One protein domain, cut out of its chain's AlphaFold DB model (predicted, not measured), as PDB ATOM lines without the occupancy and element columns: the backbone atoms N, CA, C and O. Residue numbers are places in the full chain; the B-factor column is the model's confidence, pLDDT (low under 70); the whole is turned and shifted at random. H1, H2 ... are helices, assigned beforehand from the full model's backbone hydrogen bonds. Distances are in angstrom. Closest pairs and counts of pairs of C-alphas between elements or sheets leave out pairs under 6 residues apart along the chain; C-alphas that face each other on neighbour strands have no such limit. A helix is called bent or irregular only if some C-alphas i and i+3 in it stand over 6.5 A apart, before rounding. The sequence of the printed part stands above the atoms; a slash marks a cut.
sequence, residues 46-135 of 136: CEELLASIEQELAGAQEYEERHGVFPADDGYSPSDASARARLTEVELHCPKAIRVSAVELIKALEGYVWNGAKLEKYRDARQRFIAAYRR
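This is residues 46 to 135 of the 136 residues of an uncharacterized protein of Arthrobacter sp. H-02-3 (UniProt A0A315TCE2). The longest helix, H1, lies along one side of a layer of three helices, H2, H3 and H4, which run back and forth side by side with H3 in the middle. The four lines are nearly aligned, H1 and H3 running one way and H2 and H4 the other, but H1 is held loosely, touching H3 over part of its length, and a long link, residues 68 to 82, leads from its end back to H2. The printed part has 90 residues with four named helices, in the order H1, H2, H3, H4, and no named strand; its class is all helix. It is compact, with a radius of gyration of the C-alphas of 13.0 A, and elongated, spanning 39 by 23 by 18 A.

H1, residues 46 to 67, touches H3, residues 96 to 115, with residues 53 to 60 alone, on residues 106 to 113 of H3. Their closest C-alphas, those of Ala 60 and Val 113, are 6.6 A apart, and they run the same way at a shallow tilt of 10 degrees. H3 is the hub, touching three helices. H4, residues 119 to 133, touches it with 20 pairs of C-alphas within 8 A, the closest being those of Ala 108 and Tyr 122 at 4.7 A; the two form a helical hairpin, opposite ways at a shallow tilt of 16 degrees. H2, residues 83 to 93, forms another helical hairpin with H3, opposite ways at a shallow tilt of 10 degrees; the closest C-alphas, those of Val 90 and Arg 99, are 6.3 A apart. H1, H3 and H4 form a bundle, helices side by side at shallow tilts. H1 is close to but not clearly touching H4, with the closest C-alphas, those of Cys 46 and Tyr 133, 7.4 A apart. It is likewise close to but not clearly touching H2, where the closest C-alphas, those of Leu 49 and Arg 86, are 7.6 A apart. H2 and H4 are apart. Every O i to N i+4 pair is within hydrogen-bond range in H1, H2 and H4, and 14 of 16 are in H3.

H1 begins at C-alpha 46, (27.774, 43.667, 12.016), and is 31.8 A long. H3 is 27.7 A long and irregular, with C-alphas 97 and 100 7.3 A apart. H2 measures 15.1 A. H4 measures 21.0 A and ends at C-alpha 133, (24.325, 38.451, 8.133).

The two C-alphas farthest apart, those of His 67 and Arg 135, are 39.9 A apart. The printed part has no cut. The link from H1 to H2 is long; those from H2 to H3 and from H3 to H4 are tight. The mean pLDDT of the printed part is 78.6, and it is under 70 at residues 72, 75 to 85, 91 to 92 and 116.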
ATOM      1  N   CYS A  46      27.183  44.476  13.084       77.38
ATOM      2  CA  CYS A  46      27.774  43.667  12.016       77.38
ATOM      3  C   CYS A  46      28.195  44.511  10.808       77.38
ATOM      4  O   CYS A  46      29.188  44.193  10.158       77.38
ATOM      5  N   GLU A  47      27.437  45.567  10.506       80.88
ATOM      6  CA  GLU A  47      27.773  46.537   9.461       80.88
ATOM      7  C   GLU A  47      29.001  47.365   9.849       80.88
ATOM      8  O   GLU A  47      29.912  47.500   9.037       80.88
ATOM      9  N   GLU A  48      29.069  47.839  11.097       82.50
ATOM     10  CA  GLU A  48      30.234  48.545  11.654       82.50
ATOM     11  C   GLU A  48      31.504  47.681  11.569       82.50
ATOM     12  O   GLU A  48      32.546  48.145  11.099       82.50
ATOM     13  N   LEU A  49      31.408  46.399  11.942       79.88
ATOM     14  CA  LEU A  49      32.512  45.445  11.824       79.88
ATOM     15  C   LEU A  49      32.963  45.269  10.368       79.88
ATOM     16  O   LEU A  49      34.162  45.307  10.090       79.88
ATOM     17  N   LEU A  50      32.022  45.066   9.440       82.50
ATOM     18  CA  LEU A  50      32.350  44.892   8.024       82.50
ATOM     19  C   LEU A  50      33.021  46.143   7.453       82.50
ATOM     20  O   LEU A  50      34.041  46.017   6.783       82.50
ATOM     21  N   ALA A  51      32.492  47.328   7.759       83.50
ATOM     22  CA  ALA A  51      33.057  48.596   7.311       83.50
ATOM     23  C   ALA A  51      34.486  48.800   7.838       83.50
ATOM     24  O   ALA A  51      35.374  49.162   7.070       83.50
ATOM     25  N   SER A  52      34.736  48.495   9.118       82.88
ATOM     26  CA  SER A  52      36.084  48.557   9.702       82.88
ATOM     27  C   SER A  52      37.067  47.621   8.988       82.88
ATOM     28  O   SER A  52      38.190  48.013   8.677       82.88
ATOM     29  N   ILE A  53      36.641  46.390   8.695       81.56
ATOM     30  CA  ILE A  53      37.454  45.389   7.990       81.56
ATOM     31  C   ILE A  53      37.738  45.823   6.543       81.56
ATOM     32  O   ILE A  53      38.845  45.625   6.046       81.56
ATOM     33  N   GLU A  54      36.753  46.393   5.848       84.19
ATOM     34  CA  GLU A  54      36.915  46.888   4.474       84.19
ATOM     35  C   GLU A  54      37.845  48.100   4.403       84.19
ATOM     36  O   GLU A  54      38.669  48.182   3.493       84.19
ATOM     37  N   GLN A  55      37.760  49.006   5.378       84.69
ATOM     38  CA  GLN A  55      38.659  50.151   5.473       84.69
ATOM     39  C   GLN A  55      40.115  49.709   5.667       84.69
ATOM     40  O   GLN A  55      41.013  50.273   5.044       84.69
ATOM     41  N   GLU A  56      40.361  48.683   6.484       81.44
ATOM     42  CA  GLU A  56      41.716  48.148   6.641       81.44
ATOM     43  C   GLU A  56      42.243  47.459   5.395       81.44
ATOM     44  O   GLU A  56      43.410  47.641   5.051       81.44
ATOM     45  N   LEU A  57      41.396  46.699   4.698       83.31
ATOM     46  CA  LEU A  57      41.793  46.120   3.423       83.31
ATOM     47  C   LEU A  57      42.192  47.219   2.433       83.31
ATOM     48  O   LEU A  57      43.239  47.109   1.803       83.31
ATOM     49  N   ALA A  58      41.384  48.274   2.319       84.31
ATOM     50  CA  ALA A  58      41.676  49.393   1.432       84.31
ATOM     51  C   ALA A  58      43.015  50.059   1.787       84.31
ATOM     52  O   ALA A  58      43.819  50.306   0.894       84.31
ATOM     53  N   GLY A  59      43.296  50.266   3.078       83.00
ATOM     54  CA  GLY A  59      44.582  50.803   3.532       83.00
ATOM     55  C   GLY A  59      45.770  49.894   3.199       83.00
ATOM     56  O   GLY A  59      46.803  50.376   2.741       83.00
ATOM     57  N   ALA A  60      45.617  48.577   3.362       79.75
ATOM     58  CA  ALA A  60      46.644  47.602   2.995       79.75
ATOM     59  C   ALA A  60      46.916  47.584   1.478       79.75
ATOM     60  O   ALA A  60      48.069  47.503   1.062       79.75
ATOM     61  N   GLN A  61      45.870  47.698   0.655       83.81
ATOM     62  CA  GLN A  61      45.998  47.773  -0.804       83.81
ATOM     63  C   GLN A  61      46.616  49.100  -1.264       83.81
ATOM     64  O   GLN A  61      47.493  49.095  -2.120       83.81
ATOM     65  N   GLU A  62      46.217  50.231  -0.674       86.06
ATOM     66  CA  GLU A  62      46.809  51.541  -0.974       86.06
ATOM     67  C   GLU A  62      48.302  51.576  -0.613       86.06
ATOM     68  O   GLU A  62      49.115  52.156  -1.337       86.06
ATOM     69  N   TYR A  63      48.680  50.933   0.495       83.69
ATOM     70  CA  TYR A  63      50.077  50.781   0.882       83.69
ATOM     71  C   TYR A  63      50.866  49.970  -0.156       83.69
ATOM     72  O   TYR A  63      51.924  50.417  -0.605       83.69
ATOM     73  N   GLU A  64      50.328  48.825  -0.585       84.31
ATOM     74  CA  GLU A  64      50.925  47.987  -1.629       84.31
ATOM     75  C   GLU A  64      51.112  48.766  -2.942       84.31
ATOM     76  O   GLU A  64      52.197  48.748  -3.522       84.31
ATOM     77  N   GLU A  65      50.100  49.524  -3.375       87.44
ATOM     78  CA  GLU A  65      50.172  50.363  -4.579       87.44
ATOM     79  C   GLU A  65      51.220  51.478  -4.463       87.44
ATOM     80  O   GLU A  65      51.922  51.777  -5.431       87.44
ATOM     81  N   ARG A  66      51.344  52.103  -3.286       86.88
ATOM     82  CA  ARG A  66      52.268  53.223  -3.060       86.88
ATOM     83  C   ARG A  66      53.722  52.776  -2.951       86.88
ATOM     84  O   ARG A  66      54.606  53.479  -3.441       86.88
ATOM     85  N   HIS A  67      53.972  51.664  -2.271       83.44
ATOM     86  CA  HIS A  67      55.324  51.217  -1.945       83.44
ATOM     87  C   HIS A  67      55.826  50.115  -2.887       83.44
ATOM     88  O   HIS A  67      57.032  49.888  -2.966       83.44
ATOM     89  N   GLY A  68      54.938  49.460  -3.642       82.38
ATOM     90  CA  GLY A  68      55.287  48.344  -4.525       82.38
ATOM     91  C   GLY A  68      55.722  47.086  -3.767       82.38
ATOM     92  O   GLY A  68      56.325  46.190  -4.354       82.38
ATOM     93  N   VAL A  69      55.445  47.038  -2.464       83.00
ATOM     94  CA  VAL A  69      55.785  45.950  -1.549       83.00
ATOM     95  C   VAL A  69      54.548  45.581  -0.746       83.00
ATOM     96  O   VAL A  69      53.757  46.437  -0.347       83.00
ATOM     97  N   PHE A  70      54.382  44.281  -0.526       76.94
ATOM     98  CA  PHE A  70      53.265  43.761   0.229       76.94
ATOM     99  C   PHE A  70      53.399  44.132   1.722       76.94
ATOM    100  O   PHE A  70      54.489  43.989   2.278       76.94
ATOM    101  N   PRO A  71      52.316  44.557   2.402       72.38
ATOM    102  CA  PRO A  71      52.328  44.961   3.811       72.38
ATOM    103  C   PRO A  71      53.120  44.056   4.764       72.38
ATOM    104  O   PRO A  71      53.919  44.541   5.565       72.38
ATOM    105  N   ALA A  72      52.930  42.738   4.646       69.69
ATOM    106  CA  ALA A  72      53.606  41.749   5.481       69.69
ATOM    107  C   ALA A  72      55.134  41.750   5.308       69.69
ATOM    108  O   ALA A  72      55.853  41.446   6.260       69.69
ATOM    109  N   ASP A  73      55.621  42.088   4.114       74.00
ATOM    110  CA  ASP A  73      57.035  41.996   3.754       74.00
ATOM    111  C   ASP A  73      57.839  43.216   4.238       74.00
ATOM    112  O   ASP A  73      59.032  43.082   4.505       74.00
ATOM    113  N   ASP A  74      57.195  44.379   4.407       73.56
ATOM    114  CA  ASP A  74      57.819  45.606   4.952       73.56
ATOM    115  C   ASP A  74      57.475  45.848   6.435       73.56
ATOM    116  O   ASP A  74      57.794  46.886   7.015       73.56
ATOM    117  N   GLY A  75      56.788  44.897   7.079       67.19
ATOM    118  CA  GLY A  75      56.372  45.023   8.479       67.19
ATOM    119  C   GLY A  75      55.317  46.110   8.721       67.19
ATOM    120  O   GLY A  75      55.152  46.561   9.859       67.19
ATOM    121  N   TYR A  76      54.594  46.534   7.680       65.50
ATOM    122  CA  TYR A  76      53.478  47.462   7.812       65.50
ATOM    123  C   TYR A  76      52.314  46.780   8.534       65.50
ATOM    124  O   TYR A  76      51.710  45.829   8.036       65.50
ATOM    125  N   SER A  77      51.970  47.311   9.706       61.97
ATOM    126  CA  SER A  77      50.737  46.979  10.410       61.97
ATOM    127  C   SER A  77      49.677  48.010  10.032       61.97
ATOM    128  O   SER A  77      49.817  49.169  10.438       61.97
ATOM    129  N   PRO A  78      48.584  47.643   9.336       59.28
ATOM    130  CA  PRO A  78      47.402  48.491   9.355       59.28
ATOM    131  C   PRO A  78      46.949  48.692  10.810       59.28
ATOM    132  O   PRO A  78      47.329  47.924  11.701       59.28
ATOM    133  N   SER A  79      46.227  49.792  11.044       58.00
ATOM    134  CA  SER A  79      45.874  50.321  12.367       58.00
ATOM    135  C   SER A  79      45.551  49.229  13.384       58.00
ATOM    136  O   SER A  79      44.822  48.302  13.062       58.00
ATOM    137  N   ASP A  80      46.060  49.395  14.604       50.06
ATOM    138  CA  ASP A  80      46.110  48.490  15.765       50.06
ATOM    139  C   ASP A  80      44.763  47.910  16.283       50.06
ATOM    140  O   ASP A  80      44.605  47.573  17.457       50.06
ATOM    141  N   ALA A  81      43.746  47.751  15.435       53.16
ATOM    142  CA  ALA A  81      42.608  46.889  15.700       53.16
ATOM    143  C   ALA A  81      43.053  45.433  15.522       53.16
ATOM    144  O   ALA A  81      42.658  44.748  14.571       53.16
ATOM    145  N   SER A  82      43.887  44.964  16.464       60.75
ATOM    146  CA  SER A  82      44.283  43.561  16.571       60.75
ATOM    147  C   SER A  82      43.057  42.694  16.297       60.75
ATOM    148  O   SER A  82      41.977  42.940  16.849       60.75
ATOM    149  N   ALA A  83      43.178  41.681  15.439       65.38
ATOM    150  CA  ALA A  83      42.029  40.831  15.144       65.38
ATOM    151  C   ALA A  83      41.430  40.244  16.427       65.38
ATOM    152  O   ALA A  83      40.240  39.985  16.484       65.38
ATOM    153  N   ARG A  84      42.221  40.140  17.498       61.16
ATOM    154  CA  ARG A  84      41.779  39.806  18.851       61.16
ATOM    155  C   ARG A  84      40.725  40.762  19.427       61.16
ATOM    156  O   ARG A  84      39.753  40.281  20.007       61.16
ATOM    157  N   ALA A  85      40.876  42.076  19.264       69.69
ATOM    158  CA  ALA A  85      39.857  43.048  19.658       69.69
ATOM    159  C   ALA A  85      38.560  42.830  18.858       69.69
ATOM    160  O   ALA A  85      37.491  42.681  19.446       69.69
ATOM    161  N   ARG A  86      38.667  42.654  17.535       75.06
ATOM    162  CA  ARG A  86      37.515  42.366  16.658       75.06
ATOM    163  C   ARG A  86      36.844  41.028  16.957       75.06
ATOM    164  O   ARG A  86      35.623  40.925  16.929       75.06
ATOM    165  N   LEU A  87      37.626  39.995  17.270       70.38
ATOM    166  CA  LEU A  87      37.136  38.678  17.677       70.38
ATOM    167  C   LEU A  87      36.363  38.778  18.992       70.38
ATOM    168  O   LEU A  87      35.306  38.169  19.120       70.38
ATOM    169  N   THR A  88      36.852  39.591  19.930       71.88
ATOM    170  CA  THR A  88      36.162  39.861  21.198       71.88
ATOM    171  C   THR A  88      34.832  40.579  20.953       71.88
ATOM    172  O   THR A  88      33.807  40.165  21.489       71.88
ATOM    173  N   GLU A  89      34.798  41.597  20.085       72.81
ATOM    174  CA  GLU A  89      33.549  42.283  19.717       72.81
ATOM    175  C   GLU A  89      32.549  41.352  19.017       72.81
ATOM    176  O   GLU A  89      31.353  41.367  19.318       72.81
ATOM    177  N   VAL A  90      33.033  40.478  18.134       74.56
ATOM    178  CA  VAL A  90      32.229  39.428  17.497       74.56
ATOM    179  C   VAL A  90      31.657  38.462  18.539       74.56
ATOM    180  O   VAL A  90      30.488  38.081  18.467       74.56
ATOM    181  N   GLU A  91      32.439  38.052  19.530       69.88
ATOM    182  CA  GLU A  91      31.958  37.153  20.579       69.88
ATOM    183  C   GLU A  91      30.926  37.802  21.504       69.88
ATOM    184  O   GLU A  91      29.992  37.121  21.940       69.88
ATOM    185  N   LEU A  92      31.057  39.101  21.768       69.31
ATOM    186  CA  LEU A  92      30.163  39.845  22.652       69.31
ATOM    187  C   LEU A  92      28.857  40.267  21.971       69.31
ATOM    188  O   LEU A  92      27.807  40.257  22.613       69.31
ATOM    189  N   HIS A  93      28.906  40.631  20.688       72.00
ATOM    190  CA  HIS A  93      27.803  41.345  20.037       72.00
ATOM    191  C   HIS A  93      27.216  40.630  18.819       72.00
ATOM    192  O   HIS A  93      26.069  40.892  18.458       72.00
ATOM    193  N   CYS A  94      27.942  39.700  18.191       70.88
ATOM    194  CA  CYS A  94      27.397  38.974  17.050       70.88
ATOM    195  C   CYS A  94      26.566  37.759  17.500       70.88
ATOM    196  O   CYS A  94      27.031  36.938  18.308       70.88
ATOM    197  N   PRO A  95      25.362  37.562  16.927       72.44
ATOM    198  CA  PRO A  95      24.601  36.335  17.104       72.44
ATOM    199  C   PRO A  95      25.440  35.096  16.779       72.44
ATOM    200  O   PRO A  95      26.213  35.074  15.819       72.44
ATOM    201  N   LYS A  96      25.228  34.010  17.531       76.00
ATOM    202  CA  LYS A  96      25.945  32.735  17.338       76.00
ATOM    203  C   LYS A  96      25.892  32.232  15.886       76.00
ATOM    204  O   LYS A  96      26.855  31.634  15.419       76.00
ATOM    205  N   ALA A  97      24.800  32.525  15.173       74.50
ATOM    206  CA  ALA A  97      24.584  32.159  13.774       74.50
ATOM    207  C   ALA A  97      25.588  32.788  12.786       74.50
ATOM    208  O   ALA A  97      25.859  32.188  11.751       74.50
ATOM    209  N   ILE A  98      26.153  33.958  13.099       79.06
ATOM    210  CA  ILE A  98      27.084  34.677  12.209       79.06
ATOM    211  C   ILE A  98      28.525  34.706  12.730       79.06
ATOM    212  O   ILE A  98      29.442  35.099  12.006       79.06
ATOM    213  N   ARG A  99      28.742  34.267  13.977       81.56
ATOM    214  CA  ARG A  99      30.047  34.291  14.650       81.56
ATOM    215  C   ARG A  99      31.121  33.555  13.852       81.56
ATOM    216  O   ARG A  99      32.209  34.083  13.677       81.56
ATOM    217  N   VAL A 100      30.806  32.367  13.334       84.19
ATOM    218  CA  VAL A 100      31.760  31.561  12.554       84.19
ATOM    219  C   VAL A 100      32.224  32.324  11.316       84.19
ATOM    220  O   VAL A 100      33.422  32.500  11.125       84.19
ATOM    221  N   SER A 101      31.291  32.855  10.524       85.56
ATOM    222  CA  SER A 101      31.629  33.614   9.317       85.56
ATOM    223  C   SER A 101      32.362  34.928   9.610       85.56
ATOM    224  O   SER A 101      33.189  35.352   8.813       85.56
ATOM    225  N   ALA A 102      32.093  35.562  10.757       83.56
ATOM    226  CA  ALA A 102      32.809  36.761  11.189       83.56
ATOM    227  C   ALA A 102      34.269  36.442  11.550       83.56
ATOM    228  O   ALA A 102      35.186  37.129  11.113       83.56
ATOM    229  N   VAL A 103      34.492  35.348  12.287       85.12
ATOM    230  CA  VAL A 103      35.835  34.846  12.613       85.12
ATOM    231  C   VAL A 103      36.603  34.480  11.342       85.12
ATOM    232  O   VAL A 103      37.775  34.819  11.216       85.12
ATOM    233  N   GLU A 104      35.961  33.798  10.390       88.06
ATOM    234  CA  GLU A 104      36.578  33.470   9.100       88.06
ATOM    235  C   GLU A 104      36.970  34.722   8.311       88.06
ATOM    236  O   GLU A 104      38.053  34.750   7.728       88.06
ATOM    237  N   LEU A 105      36.126  35.759   8.320       86.94
ATOM    238  CA  LEU A 105      36.414  37.031   7.664       86.94
ATOM    239  C   LEU A 105      37.638  37.721   8.275       86.94
ATOM    240  O   LEU A 105      38.529  38.112   7.519       86.94
ATOM    241  N   ILE A 106      37.731  37.827   9.609       86.00
ATOM    242  CA  ILE A 106      38.895  38.497  10.217       86.00
ATOM    243  C   ILE A 106      40.164  37.672   9.986       86.00
ATOM    244  O   ILE A 106      41.193  38.239   9.651       86.00
ATOM    245  N   LYS A 107      40.092  36.334  10.069       84.44
ATOM    246  CA  LYS A 107      41.243  35.463   9.777       84.44
ATOM    247  C   LYS A 107      41.699  35.574   8.329       84.44
ATOM    248  O   LYS A 107      42.886  35.453   8.049       84.44
ATOM    249  N   ALA A 108      40.770  35.759   7.394       85.69
ATOM    250  CA  ALA A 108      41.112  35.944   5.993       85.69
ATOM    251  C   ALA A 108      41.742  37.321   5.737       85.69
ATOM    252  O   ALA A 108      42.684  37.399   4.950       85.69
ATOM    253  N   LEU A 109      41.277  38.371   6.428       84.56
ATOM    254  CA  LEU A 109      41.942  39.676   6.439       84.56
ATOM    255  C   LEU A 109      43.356  39.549   7.011       84.56
ATOM    256  O   LEU A 109      44.301  39.993   6.372       84.56
ATOM    257  N   GLU A 110      43.522  38.894   8.161       81.44
ATOM    258  CA  GLU A 110      44.845  38.690   8.754       81.44
ATOM    259  C   GLU A 110      45.762  37.871   7.848       81.44
ATOM    260  O   GLU A 110      46.944  38.164   7.704       81.44
ATOM    261  N   GLY A 111      45.216  36.828   7.226       80.88
ATOM    262  CA  GLY A 111      45.926  36.031   6.241       80.88
ATOM    263  C   GLY A 111      46.440  36.901   5.100       80.88
ATOM    264  O   GLY A 111      47.597  36.754   4.723       80.88
ATOM    265  N   TYR A 112      45.599  37.794   4.571       79.25
ATOM    266  CA  TYR A 112      46.005  38.749   3.547       79.25
ATOM    267  C   TYR A 112      47.086  39.672   4.102       79.25
ATOM    268  O   TYR A 112      48.236  39.528   3.727       79.25
ATOM    269  N   VAL A 113      46.746  40.525   5.065       77.50
ATOM    270  CA  VAL A 113      47.602  41.602   5.581       77.50
ATOM    271  C   VAL A 113      48.948  41.108   6.115       77.50
ATOM    272  O   VAL A 113      49.968  41.714   5.812       77.50
ATOM    273  N   TRP A 114      48.964  40.025   6.896       72.31
ATOM    274  CA  TRP A 114      50.148  39.600   7.655       72.31
ATOM    275  C   TRP A 114      50.884  38.405   7.064       72.31
ATOM    276  O   TRP A 114      52.029  38.163   7.424       72.31
ATOM    277  N   ASN A 115      50.230  37.612   6.212       70.56
ATOM    278  CA  ASN A 115      50.790  36.343   5.736       70.56
ATOM    279  C   ASN A 115      50.849  36.240   4.206       70.56
ATOM    280  O   ASN A 115      51.108  35.152   3.689       70.56
ATOM    281  N   GLY A 116      50.545  37.318   3.473       69.69
ATOM    282  CA  GLY A 116      50.545  37.302   2.006       69.69
ATOM    283  C   GLY A 116      49.544  36.310   1.409       69.69
ATOM    284  O   GLY A 116      49.721  35.816   0.294       69.69
ATOM    285  N   ALA A 117      48.498  35.940   2.154       79.69
ATOM    286  CA  ALA A 117      47.488  35.030   1.641       79.69
ATOM    287  C   ALA A 117      46.726  35.688   0.485       79.69
ATOM    288  O   ALA A 117      46.508  36.892   0.457       79.69
ATOM    289  N   LYS A 118      46.252  34.875  -0.461       81.94
ATOM    290  CA  LYS A 118      45.505  35.371  -1.623       81.94
ATOM    291  C   LYS A 118      44.254  36.152  -1.200       81.94
ATOM    292  O   LYS A 118      43.421  35.612  -0.468       81.94
ATOM    293  N   LEU A 119      44.065  37.340  -1.781       82.81
ATOM    294  CA  LEU A 119      42.873  38.193  -1.619       82.81
ATOM    295  C   LEU A 119      41.553  37.450  -1.897       82.81
ATOM    296  O   LEU A 119      40.509  37.766  -1.329       82.81
ATOM    297  N   GLU A 120      41.591  36.428  -2.748       87.81
ATOM    298  CA  GLU A 120      40.459  35.543  -3.037       87.81
ATOM    299  C   GLU A 120      39.873  34.901  -1.768       87.81
ATOM    300  O   GLU A 120      38.660  34.921  -1.575       87.81
ATOM    301  N   LYS A 121      40.721  34.458  -0.827       86.38
ATOM    302  CA  LYS A 121      40.262  33.877   0.445       86.38
ATOM    303  C   LYS A 121      39.481  34.884   1.289       86.38
ATOM    304  O   LYS A 121      38.501  34.514   1.936       86.38
ATOM    305  N   TYR A 122      39.899  36.150   1.265       87.44
ATOM    306  CA  TYR A 122      39.160  37.241   1.897       87.44
ATOM    307  C   TYR A 122      37.809  37.463   1.211       87.44
ATOM    308  O   TYR A 122      36.785  37.536   1.890       87.44
ATOM    309  N   ARG A 123      37.774  37.508  -0.129       88.38
ATOM    310  CA  ARG A 123      36.526  37.698  -0.890       88.38
ATOM    311  C   ARG A 123      35.506  36.598  -0.590       88.38
ATOM    312  O   ARG A 123      34.339  36.911  -0.349       88.38
ATOM    313  N   ASP A 124      35.946  35.347  -0.513       90.94
ATOM    314  CA  ASP A 124      35.085  34.209  -0.178       90.94
ATOM    315  C   ASP A 124      34.554  34.285   1.258       90.94
ATOM    316  O   ASP A 124      33.371  34.034   1.516       90.94
ATOM    317  N   ALA A 125      35.411  34.643   2.218       88.31
ATOM    318  CA  ALA A 125      35.000  34.830   3.608       88.31
ATOM    319  C   ALA A 125      33.999  35.991   3.748       88.31
ATOM    320  O   ALA A 125      32.989  35.862   4.442       88.31
ATOM    321  N   ARG A 126      34.210  37.088   3.009       88.81
ATOM    322  CA  ARG A 126      33.301  38.240   2.957       88.81
ATOM    323  C   ARG A 126      31.928  37.857   2.418       88.81
ATOM    324  O   ARG A 126      30.915  38.227   3.008       88.81
ATOM    325  N   GLN A 127      31.867  37.096   1.327       91.31
ATOM    326  CA  GLN A 127      30.590  36.633   0.777       91.31
ATOM    327  C   GLN A 127      29.828  35.754   1.772       91.31
ATOM    328  O   GLN A 127      28.623  35.942   1.958       91.31
ATOM    329  N   ARG A 128      30.525  34.838   2.457       87.94
ATOM    330  CA  ARG A 128      29.929  33.993   3.503       87.94
ATOM    331  C   ARG A 128      29.407  34.814   4.676       87.94
ATOM    332  O   ARG A 128      28.284  34.575   5.118       87.94
ATOM    333  N   PHE A 129      30.168  35.809   5.130       87.44
ATOM    334  CA  PHE A 129      29.732  36.733   6.177       87.44
ATOM    335  C   PHE A 129      28.476  37.505   5.769       87.44
ATOM    336  O   PHE A 129      27.483  37.461   6.489       87.44
ATOM    337  N   ILE A 130      28.460  38.123   4.584       86.50
ATOM    338  CA  ILE A 130      27.290  38.857   4.077       86.50
ATOM    339  C   ILE A 130      26.071  37.935   3.954       86.50
ATOM    340  O   ILE A 130      24.962  38.325   4.316       86.50
ATOM    341  N   ALA A 131      26.256  36.706   3.465       87.25
ATOM    342  CA  ALA A 131      25.174  35.733   3.348       87.25
ATOM    343  C   ALA A 131      24.611  35.313   4.714       87.25
ATOM    344  O   ALA A 131      23.398  35.149   4.841       87.25
ATOM    345  N   ALA A 132      25.464  35.151   5.729       83.81
ATOM    346  CA  ALA A 132      25.048  34.821   7.089       83.81
ATOM    347  C   ALA A 132      24.339  36.007   7.762       83.81
ATOM    348  O   ALA A 132      23.270  35.842   8.346       83.81
ATOM    349  N   TYR A 133      24.888  37.210   7.611       78.38
ATOM    350  CA  TYR A 133      24.325  38.451   8.133       78.38
ATOM    351  C   TYR A 133      22.957  38.788   7.513       78.38
ATOM    352  O   TYR A 133      22.047  39.185   8.231       78.38
ATOM    353  N   ARG A 134      22.751  38.553   6.207       81.62
ATOM    354  CA  ARG A 134      21.457  38.788   5.526       81.62
ATOM    355  C   ARG A 134      20.315  37.888   6.011       81.62
ATOM    356  O   ARG A 134      19.172  38.117   5.626       81.62
ATOM    357  N   ARG A 135      20.617  36.840   6.780       79.69
ATOM    358  CA  ARG A 135      19.640  35.878   7.312       79.69
ATOM    359  C   ARG A 135      19.202  36.193   8.751       79.69
ATOM    360  O   ARG A 135      18.380  35.446   9.278       79.69
TER     361      ARG A 135